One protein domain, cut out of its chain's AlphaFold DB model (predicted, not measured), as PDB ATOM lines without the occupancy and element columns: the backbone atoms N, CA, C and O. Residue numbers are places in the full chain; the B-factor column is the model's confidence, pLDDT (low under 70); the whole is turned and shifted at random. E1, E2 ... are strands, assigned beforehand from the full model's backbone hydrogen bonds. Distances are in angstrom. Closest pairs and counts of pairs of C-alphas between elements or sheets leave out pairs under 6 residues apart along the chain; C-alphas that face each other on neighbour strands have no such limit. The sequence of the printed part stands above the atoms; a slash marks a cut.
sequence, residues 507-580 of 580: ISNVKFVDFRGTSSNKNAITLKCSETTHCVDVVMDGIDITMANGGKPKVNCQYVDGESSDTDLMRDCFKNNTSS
ATOM      1  N   ILE A 507      -3.916  53.096  -2.423       94.81
ATOM      2  CA  ILE A 507      -3.353  51.766  -2.181       94.81
ATOM      3  C   ILE A 507      -4.195  50.777  -2.985       94.81
ATOM      4  O   ILE A 507      -5.403  50.681  -2.769       94.81
ATOM      5  N   SER A 508      -3.573  50.055  -3.917       96.50
ATOM      6  CA  SER A 508      -4.269  49.097  -4.777       96.50
ATOM      7  C   SER A 508      -3.444  47.847  -5.077       96.50
ATOM      8  O   SER A 508      -2.215  47.879  -4.986       96.50
ATOM      9  N   ASN A 509      -4.127  46.754  -5.443       97.69
ATOM     10  CA  ASN A 509      -3.534  45.471  -5.851       97.69
ATOM     11  C   ASN A 509      -2.544  44.914  -4.807       97.69
ATOM     12  O   ASN A 509      -1.398  44.570  -5.112       97.69
ATOM     13  N   VAL A 510      -2.985  44.861  -3.547       97.94
ATOM     14  CA  VAL A 510      -2.183  44.376  -2.414       97.94
ATOM     15  C   VAL A 510      -2.622  42.965  -2.053       97.94
ATOM     16  O   VAL A 510      -3.797  42.733  -1.783       97.94
ATOM     17  N   LYS A 511      -1.677  42.024  -1.999       97.62
ATOM     18  CA  LYS A 511      -1.958  40.622  -1.672       97.62
ATOM     19  C   LYS A 511      -1.187  40.188  -0.434       97.62
ATOM     20  O   LYS A 511       0.040  40.270  -0.412       97.62
ATOM     21  N   PHE A 512      -1.904  39.687   0.564       96.75
ATOM     22  CA  PHE A 512      -1.341  38.960   1.696       96.75
ATOM     23  C   PHE A 512      -1.726  37.492   1.522       96.75
ATOM     24  O   PHE A 512      -2.910  37.160   1.524       96.75
ATOM     25  N   VAL A 513      -0.729  36.631   1.314       95.94
ATOM     26  CA  VAL A 513      -0.924  35.211   0.997       95.94
ATOM     27  C   VAL A 513      -0.064  34.357   1.927       95.94
ATOM     28  O   VAL A 513       1.086  34.716   2.177       95.94
ATOM     29  N   ASP A 514      -0.617  33.255   2.439       95.62
ATOM     30  CA  ASP A 514       0.073  32.259   3.278       95.62
ATOM     31  C   ASP A 514       0.718  32.825   4.568       95.62
ATOM     32  O   ASP A 514       1.762  32.364   5.038       95.62
ATOM     33  N   PHE A 515       0.082  33.822   5.193       95.25
ATOM     34  CA  PHE A 515       0.519  34.344   6.493       95.25
ATOM     35  C   PHE A 515       0.094  33.408   7.627       95.25
ATOM     36  O   PHE A 515      -1.088  33.328   7.956       95.25
ATOM     37  N   ARG A 516       1.063  32.740   8.269       95.25
ATOM     38  CA  ARG A 516       0.811  31.773   9.352       95.25
ATOM     39  C   ARG A 516       1.630  32.076  10.605       95.25
ATOM     40  O   ARG A 516       2.789  32.474  10.497       95.25
ATOM     41  N   GLY A 517       1.058  31.869  11.794       95.38
ATOM     42  CA  GLY A 517       1.774  32.036  13.064       95.38
ATOM     43  C   GLY A 517       0.918  32.504  14.243       95.38
ATOM     44  O   GLY A 517      -0.276  32.217  14.339       95.38
ATOM     45  N   THR A 518       1.550  33.223  15.177       95.94
ATOM     46  CA  THR A 518       0.909  33.699  16.415       95.94
ATOM     47  C   THR A 518       1.128  35.194  16.637       95.94
ATOM     48  O   THR A 518       2.220  35.707  16.409       95.94
ATOM     49  N   SER A 519       0.100  35.887  17.129       96.00
ATOM     50  CA  SER A 519       0.165  37.286  17.561       96.00
ATOM     51  C   SER A 519       0.026  37.401  19.081       96.00
ATOM     52  O   SER A 519      -0.828  36.757  19.696       96.00
ATOM     53  N   SER A 520       0.828  38.266  19.703       95.38
ATOM     54  CA  SER A 520       0.609  38.726  21.084       95.38
ATOM     55  C   SER A 520      -0.444  39.844  21.161       95.38
ATOM     56  O   SER A 520      -1.117  40.000  22.182       95.38
ATOM     57  N   ASN A 521      -0.631  40.601  20.074       93.50
ATOM     58  CA  ASN A 521      -1.616  41.671  19.966       93.50
ATOM     59  C   ASN A 521      -2.991  41.108  19.585       93.50
ATOM     60  O   ASN A 521      -3.138  40.420  18.574       93.50
ATOM     61  N   LYS A 522      -4.014  41.454  20.377       92.38
ATOM     62  CA  LYS A 522      -5.405  41.034  20.157       92.38
ATOM     63  C   LYS A 522      -5.951  41.478  18.801       92.38
ATOM     64  O   LYS A 522      -6.731  40.740  18.209       92.38
ATOM     65  N   ASN A 523      -5.556  42.654  18.320       93.62
ATOM     66  CA  ASN A 523      -5.861  43.110  16.967       93.62
ATOM     67  C   ASN A 523      -4.761  42.581  16.037       93.62
ATOM     68  O   ASN A 523      -3.820  43.301  15.716       93.62
ATOM     69  N   ALA A 524      -4.856  41.300  15.678       93.94
ATOM     70  CA  ALA A 524      -3.833  40.591  14.912       93.94
ATOM     71  C   ALA A 524      -3.712  41.108  13.469       93.94
ATOM     72  O   ALA A 524      -2.623  41.111  12.906       93.94
ATOM     73  N   ILE A 525      -4.823  41.577  12.889       95.69
ATOM     74  CA  ILE A 525      -4.877  42.160  11.543       95.69
ATOM     75  C   ILE A 525      -5.629  43.490  11.628       95.69
ATOM     76  O   ILE A 525      -6.674  43.595  12.276       95.69
ATOM     77  N   THR A 526      -5.093  44.534  10.999       95.94
ATOM     78  CA  THR A 526      -5.724  45.858  10.919       95.94
ATOM     79  C   THR A 526      -5.517  46.433   9.523       95.94
ATOM     80  O   THR A 526      -4.395  46.763   9.157       95.94
ATOM     81  N   LEU A 527      -6.607  46.579   8.771       95.38
ATOM     82  CA  LEU A 527      -6.643  47.216   7.459       95.38
ATOM     83  C   LEU A 527      -7.454  48.513   7.592       95.38
ATOM     84  O   LEU A 527      -8.663  48.481   7.809       95.38
ATOM     85  N   LYS A 528      -6.788  49.668   7.548       93.56
ATOM     86  CA  LYS A 528      -7.428  50.977   7.733       93.56
ATOM     87  C   LYS A 528      -7.003  51.924   6.631       93.56
ATOM     88  O   LYS A 528      -5.848  52.342   6.603       93.56
ATOM     89  N   CYS A 529      -7.945  52.254   5.765       92.19
ATOM     90  CA  CYS A 529      -7.724  53.110   4.609       92.19
ATOM     91  C   CYS A 529      -8.562  54.390   4.730       92.19
ATOM     92  O   CYS A 529      -9.264  54.583   5.728       92.19
ATOM     93  N   SER A 530      -8.441  55.304   3.766       89.44
ATOM     94  CA  SER A 530      -9.176  56.570   3.810       89.44
ATOM     95  C   SER A 530     -10.616  56.383   3.337       89.44
ATOM     96  O   SER A 530     -10.857  55.725   2.330       89.44
ATOM     97  N   GLU A 531     -11.563  57.055   3.988       88.25
ATOM     98  CA  GLU A 531     -12.952  57.172   3.521       88.25
ATOM     99  C   GLU A 531     -13.054  57.844   2.141       88.25
ATOM    100  O   GLU A 531     -13.916  57.510   1.337       88.25
ATOM    101  N   THR A 532     -12.137  58.765   1.828       87.00
ATOM    102  CA  THR A 532     -12.087  59.457   0.528       87.00
ATOM    103  C   THR A 532     -11.244  58.733  -0.520       87.00
ATOM    104  O   THR A 532     -11.228  59.120  -1.688       87.00
ATOM    105  N   THR A 533     -10.475  57.723  -0.117       88.38
ATOM    106  CA  THR A 533      -9.573  56.954  -0.983       88.38
ATOM    107  C   THR A 533      -9.418  55.572  -0.364       88.38
ATOM    108  O   THR A 533      -8.478  55.308   0.391       88.38
ATOM    109  N   HIS A 534     -10.407  54.722  -0.643       91.69
ATOM    110  CA  HIS A 534     -10.423  53.331  -0.211       91.69
ATOM    111  C   HIS A 534      -9.156  52.601  -0.677       91.69
ATOM    112  O   HIS A 534      -8.566  52.939  -1.709       91.69
ATOM    113  N   CYS A 535      -8.763  51.561   0.058       94.12
ATOM    114  CA  CYS A 535      -7.873  50.558  -0.517       94.12
ATOM    115  C   CYS A 535      -8.691  49.656  -1.441       94.12
ATOM    116  O   CYS A 535      -9.747  49.193  -1.021       94.12
ATOM    117  N   VAL A 536      -8.201  49.383  -2.649       95.50
ATOM    118  CA  VAL A 536      -8.915  48.572  -3.654       95.50
ATOM    119  C   VAL A 536      -8.092  47.360  -4.089       95.50
ATOM    120  O   VAL A 536      -6.869  47.349  -3.951       95.50
ATOM    121  N   ASP A 537      -8.748  46.329  -4.617       96.06
ATOM    122  CA  ASP A 537      -8.112  45.078  -5.058       96.06
ATOM    123  C   ASP A 537      -7.213  44.442  -3.972       96.06
ATOM    124  O   ASP A 537      -6.094  43.993  -4.241       96.06
ATOM    125  N   VAL A 538      -7.678  44.451  -2.714       96.62
ATOM    126  CA  VAL A 538      -6.972  43.810  -1.594       96.62
ATOM    127  C   VAL A 538      -7.351  42.331  -1.511       96.62
ATOM    128  O   VAL A 538      -8.527  41.996  -1.403       96.62
ATOM    129  N   VAL A 539      -6.360  41.439  -1.516       96.06
ATOM    130  CA  VAL A 539      -6.559  39.982  -1.414       96.06
ATOM    131  C   VAL A 539      -5.926  39.453  -0.130       96.06
ATOM    132  O   VAL A 539      -4.767  39.755   0.164       96.06
ATOM    133  N   MET A 540      -6.680  38.645   0.618       94.75
ATOM    134  CA  MET A 540      -6.242  37.988   1.856       94.75
ATOM    135  C   MET A 540      -6.522  36.478   1.752       94.75
ATOM    136  O   MET A 540      -7.685  36.078   1.794       94.75
ATOM    137  N   ASP A 541      -5.489  35.648   1.591       93.19
ATOM    138  CA  ASP A 541      -5.633  34.219   1.253       93.19
ATOM    139  C   ASP A 541      -4.672  33.328   2.067       93.19
ATOM    140  O   ASP A 541      -3.480  33.618   2.169       93.19
ATOM    141  N   GLY A 542      -5.165  32.243   2.669       93.06
ATOM    142  CA  GLY A 542      -4.348  31.317   3.466       93.06
ATOM    143  C   GLY A 542      -3.838  31.905   4.791       93.06
ATOM    144  O   GLY A 542      -2.691  31.669   5.182       93.06
ATOM    145  N   ILE A 543      -4.664  32.706   5.468       93.50
ATOM    146  CA  ILE A 543      -4.317  33.473   6.671       93.50
ATOM    147  C   ILE A 543      -4.613  32.674   7.956       93.50
ATOM    148  O   ILE A 543      -5.721  32.701   8.493       93.50
ATOM    149  N   ASP A 544      -3.586  32.029   8.512       92.25
ATOM    150  CA  ASP A 544      -3.647  31.235   9.753       92.25
ATOM    151  C   ASP A 544      -2.890  31.928  10.903       92.25
ATOM    152  O   ASP A 544      -1.791  31.534  11.307       92.25
ATOM    153  N   ILE A 545      -3.464  33.023  11.416       93.00
ATOM    154  CA  ILE A 545      -2.920  33.763  12.562       93.00
ATOM    155  C   ILE A 545      -3.762  33.500  13.809       93.00
ATOM    156  O   ILE A 545      -4.923  33.900  13.889       93.00
ATOM    157  N   THR A 546      -3.152  32.903  14.830       93.81
ATOM    158  CA  THR A 546      -3.779  32.656  16.141       93.81
ATOM    159  C   THR A 546      -3.231  33.599  17.221       93.81
ATOM    160  O   THR A 546      -2.267  34.333  16.998       93.81
ATOM    161  N   MET A 547      -3.834  33.629  18.414       95.50
ATOM    162  CA  MET A 547      -3.251  34.361  19.546       95.50
ATOM    163  C   MET A 547      -2.249  33.491  20.303       95.50
ATOM    164  O   MET A 547      -2.569  32.366  20.682       95.50
ATOM    165  N   ALA A 548      -1.098  34.060  20.667       94.62
ATOM    166  CA  ALA A 548      -0.075  33.382  21.469       94.62
ATOM    167  C   ALA A 548      -0.568  32.928  22.864       94.62
ATOM    168  O   ALA A 548       0.031  32.053  23.479       94.62
ATOM    169  N   ASN A 549      -1.670  33.500  23.367       93.62
ATOM    170  CA  ASN A 549      -2.307  33.118  24.633       93.62
ATOM    171  C   ASN A 549      -3.511  32.161  24.477       93.62
ATOM    172  O   ASN A 549      -4.276  31.996  25.425       93.62
ATOM    173  N   GLY A 550      -3.731  31.589  23.287       91.19
ATOM    174  CA  GLY A 550      -4.869  30.706  22.993       91.19
ATOM    175  C   GLY A 550      -6.227  31.410  22.851       91.19
ATOM    176  O   GLY A 550      -7.249  30.751  22.661       91.19
ATOM    177  N   GLY A 551      -6.273  32.744  22.940       90.31
ATOM    178  CA  GLY A 551      -7.478  33.528  22.672       90.31
ATOM    179  C   GLY A 551      -7.861  33.575  21.185       90.31
ATOM    180  O   GLY A 551      -7.099  33.187  20.302       90.31
ATOM    181  N   LYS A 552      -9.044  34.122  20.883       89.50
ATOM    182  CA  LYS A 552      -9.424  34.423  19.494       89.50
ATOM    183  C   LYS A 552      -8.791  35.749  19.035       89.50
ATOM    184  O   LYS A 552      -8.937  36.740  19.764       89.50
ATOM    185  N   PRO A 553      -8.131  35.792  17.864       92.81
ATOM    186  CA  PRO A 553      -7.648  37.037  17.272       92.81
ATOM    187  C   PRO A 553      -8.825  37.936  16.875       92.81
ATOM    188  O   PRO A 553      -9.953  37.476  16.689       92.81
ATOM    189  N   LYS A 554      -8.559  39.234  16.734       92.56
ATOM    190  CA  LYS A 554      -9.458  40.192  16.088       92.56
ATOM    191  C   LYS A 554      -8.845  40.719  14.800       92.56
ATOM    192  O   LYS A 554      -7.661  41.056  14.759       92.56
ATOM    193  N   VAL A 555      -9.711  40.880  13.811       94.00
ATOM    194  CA  VAL A 555      -9.462  41.629  12.582       94.00
ATOM    195  C   VAL A 555     -10.238  42.944  12.661       94.00
ATOM    196  O   VAL A 555     -11.330  42.989  13.232       94.00
ATOM    197  N   ASN A 556      -9.669  44.028  12.139       93.88
ATOM    198  CA  ASN A 556     -10.328  45.328  12.039       93.88
ATOM    199  C   ASN A 556     -10.140  45.893  10.629       93.88
ATOM    200  O   ASN A 556      -8.999  46.070  10.206       93.88
ATOM    201  N   CYS A 557     -11.237  46.181   9.930       93.38
ATOM    202  CA  CYS A 557     -11.235  46.640   8.543       93.38
ATOM    203  C   CYS A 557     -12.074  47.914   8.394       93.38
ATOM    204  O   CYS A 557     -13.185  47.984   8.917       93.38
ATOM    205  N   GLN A 558     -11.531  48.928   7.716       93.19
ATOM    206  CA  GLN A 558     -12.182  50.220   7.478       93.19
ATOM    207  C   GLN A 558     -11.816  50.731   6.075       93.19
ATOM    208  O   GLN A 558     -10.634  50.952   5.810       93.19
ATOM    209  N   TYR A 559     -12.825  50.933   5.217       92.81
ATOM    210  CA  TYR A 559     -12.690  51.490   3.857       92.81
ATOM    211  C   TYR A 559     -11.784  50.659   2.921       92.81
ATOM    212  O   TYR A 559     -10.898  51.181   2.243       92.81
ATOM    213  N   VAL A 560     -11.973  49.334   2.935       93.38
ATOM    214  CA  VAL A 560     -11.174  48.361   2.175       93.38
ATOM    215  C   VAL A 560     -12.086  47.546   1.269       93.38
ATOM    216  O   VAL A 560     -12.931  46.804   1.765       93.38
ATOM    217  N   ASP A 561     -11.858  47.639  -0.034       93.81
ATOM    218  CA  ASP A 561     -12.530  46.852  -1.059       93.81
ATOM    219  C   ASP A 561     -11.595  45.716  -1.509       93.81
ATOM    220  O   ASP A 561     -10.425  45.931  -1.843       93.81
ATOM    221  N   GLY A 562     -12.088  44.479  -1.464       92.69
ATOM    222  CA  GLY A 562     -11.246  43.298  -1.630       92.69
ATOM    223  C   GLY A 562     -11.978  41.975  -1.428       92.69
ATOM    224  O   GLY A 562     -13.199  41.944  -1.273       92.69
ATOM    225  N   GLU A 563     -11.212  40.887  -1.410       92.62
ATOM    226  CA  GLU A 563     -11.705  39.512  -1.303       92.62
ATOM    227  C   GLU A 563     -10.837  38.641  -0.377       92.62
ATOM    228  O   GLU A 563      -9.663  38.923  -0.115       92.62
ATOM    229  N   SER A 564     -11.426  37.558   0.138       90.69
ATOM    230  CA  SER A 564     -10.721  36.578   0.967       90.69
ATOM    231  C   SER A 564     -11.360  35.195   0.901       90.69
ATOM    232  O   SER A 564     -12.585  35.066   0.936       90.69
ATOM    233  N   SER A 565     -10.520  34.162   0.858       84.50
ATOM    234  CA  SER A 565     -10.910  32.754   1.005       84.50
ATOM    235  C   SER A 565     -11.200  32.377   2.469       84.50
ATOM    236  O   SER A 565     -12.044  31.517   2.738       84.50
ATOM    237  N   ASP A 566     -10.571  33.067   3.429       82.19
ATOM    238  CA  ASP A 566     -10.644  32.808   4.872       82.19
ATOM    239  C   ASP A 566     -11.916  33.387   5.515       82.19
ATOM    240  O   ASP A 566     -11.892  34.243   6.407       82.19
ATOM    241  N   THR A 567     -13.065  32.877   5.068       70.56
ATOM    242  CA  THR A 567     -14.416  33.334   5.451       70.56
ATOM    243  C   THR A 567     -14.778  33.182   6.937       70.56
ATOM    244  O   THR A 567     -15.875  33.581   7.325       70.56
ATOM    245  N   ASP A 568     -13.905  32.633   7.786       79.44
ATOM    246  CA  ASP A 568     -14.065  32.604   9.248       79.44
ATOM    247  C   ASP A 568     -13.337  33.765   9.945       79.44
ATOM    248  O   ASP A 568     -13.937  34.443  10.783       79.44
ATOM    249  N   LEU A 569     -12.071  34.025   9.596       84.75
ATOM    250  CA  LEU A 569     -11.258  35.083  10.214       84.75
ATOM    251  C   LEU A 569     -11.537  36.458   9.589       84.75
ATOM    252  O   LEU A 569     -11.657  37.451  10.305       84.75
ATOM    253  N   MET A 570     -11.687  36.507   8.262       87.44
ATOM    254  CA  MET A 570     -11.859  37.742   7.485       87.44
ATOM    255  C   MET A 570     -13.334  38.087   7.204       87.44
ATOM    256  O   MET A 570     -13.618  39.067   6.512       87.44
ATOM    257  N   ARG A 571     -14.283  37.320   7.768       81.06
ATOM    258  CA  ARG A 571     -15.736  37.391   7.494       81.06
ATOM    259  C   ARG A 571     -16.334  38.794   7.531       81.06
ATOM    260  O   ARG A 571     -17.234  39.095   6.756       81.06
ATOM    261  N   ASP A 572     -15.893  39.613   8.479       83.00
ATOM    262  CA  ASP A 572     -16.450  40.945   8.725       83.00
ATOM    263  C   ASP A 572     -15.784  42.051   7.888       83.00
ATOM    264  O   ASP A 572     -16.271  43.178   7.902       83.00
ATOM    265  N   CYS A 573     -14.710  41.746   7.151       85.94
ATOM    266  CA  CYS A 573     -13.966  42.719   6.343       85.94
ATOM    267  C   CYS A 573     -14.513  42.887   4.929       85.94
ATOM    268  O   CYS A 573     -14.682  44.011   4.474       85.94
ATOM    269  N   PHE A 574     -14.795  41.776   4.246       82.88
ATOM    270  CA  PHE A 574     -15.131  41.756   2.818       82.88
ATOM    271  C   PHE A 574     -16.572  41.290   2.594       82.88
ATOM    272  O   PHE A 574     -16.841  40.421   1.766       82.88
ATOM    273  N   LYS A 575     -17.516  41.806   3.393       66.19
ATOM    274  CA  LYS A 575     -18.929  41.411   3.312       66.19
ATOM    275  C   LYS A 575     -19.545  41.847   1.985       66.19
ATOM    276  O   LYS A 575     -20.043  42.959   1.879       66.19
ATOM    277  N   ASN A 576     -19.524  40.921   1.030       47.34
ATOM    278  CA  ASN A 576     -20.319  40.838  -0.189       47.34
ATOM    279  C   ASN A 576     -21.009  42.133  -0.657       47.34
ATOM    280  O   ASN A 576     -22.117  42.450  -0.218       47.34
ATOM    281  N   ASN A 577     -20.476  42.717  -1.733       41.34
ATOM    282  CA  ASN A 577     -21.244  43.524  -2.691       41.34
ATOM    283  C   ASN A 577     -22.253  42.648  -3.484       41.34
ATOM    284  O   ASN A 577     -22.276  42.656  -4.710       41.34
ATOM    285  N   THR A 578     -23.083  41.852  -2.794       39.50
ATOM    286  CA  THR A 578     -24.120  40.991  -3.400       39.50
ATOM    287  C   THR A 578     -25.522  41.365  -2.918       39.50
ATOM    288  O   THR A 578     -26.292  40.488  -2.522       39.50
ATOM    289  N   SER A 579     -25.860  42.660  -2.924       35.97
ATOM    290  CA  SER A 579     -27.244  43.121  -2.725       35.97
ATOM    291  C   SER A 579     -27.496  44.580  -3.147       35.97
ATOM    292  O   SER A 579     -27.710  45.426  -2.277       35.97
ATOM    293  N   SER A 580     -27.527  44.849  -4.459       32.72
ATOM    294  CA  SER A 580     -28.502  45.748  -5.127       32.72
ATOM    295  C   SER A 580     -28.263  45.789  -6.637       32.72
ATOM    296  O   SER A 580     -27.217  46.356  -7.021       32.72
TER     297      SER A 580
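This is residues 507 to 580 of the 580 residues of the protein "(thale cress) hypothetical protein" of Arabidopsis thaliana (UniProt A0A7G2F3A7). The chain is wound in stacked turns, a short three-sided solenoid: E1, E2 and E3 make one turn, E4, E5 and E6 the next, and E7 begins another beside E4. Strands of successive turns lie side by side and form three small parallel sheets, E1 E4 E7, E2 E5 and E3 E6, while residues 569 to 574 of the tail fold across the end of the coil where E6 and E7 lie. The printed part has 74 residues with seven named strands, E1 to E7 in that order along the chain, and no named helix; its class is all strand, 37 residues being in named elements. It is compact, with a radius of gyration of the C-alphas of 12.6 A, and elongated in outline, spanning 39 by 22 by 20 A.

E1, residues 508 to 513, and E4, residues 535 to 541, are parallel neighbours at 13 degrees; N 512 and O 539 are within hydrogen-bond range at 2.9 A. E4 is the inner strand of its sheet, with E7, residues 560 to 564, parallel to it at 21 degrees; N 561 and O 535 are 2.8 A apart. E1 and E7 are the edge strands, and the sheet is twisted, its C-alphas lying up to 4.0 A off the best plane. E1 runs on into E2, residues 516 to 519, at 94 degrees across a break of 2 residues. E4 runs on into E5, residues 544 to 547, at 88 degrees across a like break. E2 and E5 are parallel at 19 degrees, with N 519 and O 546 2.8 A apart. E3, residues 523 to 528, and E6, residues 554 to 558, are parallel at 4 degrees, with N 527 and O 556 2.8 A apart. E2 and E3 meet only through their link, as do E6 and E7. The closest C-alphas of E3 and E7 are those of Leu 527 and Val 560, 7.1 A. Among the pairs that are apart are E1 and E6, and E2 and E7.

E1 begins at C-alpha 508, (-4.269, 49.097, -4.777), and is 15.4 A long. E2 measures 9.9 A and E3 12.2 A. E4, the longest strand by residues, is 16.6 A long and begins at C-alpha 535, (-7.873, 50.558, -0.517). E5 measures 10.3 A, E6 13.5 A and E7 11.9 A; E7 ends at C-alpha 564, (-10.721, 36.578, 0.967).

The two C-alphas farthest apart, those of Asn 549 and Ser 580, are 41.6 A apart. The printed part has no cut and ends at residue 580, the chain's last residue. No link is long; E3 to E4 and E5 to E6 are short, the others tight. Residues 565 to 580 hold no named element. The mean pLDDT of the printed part is 88.2, and residues 575 to 580 are under 70.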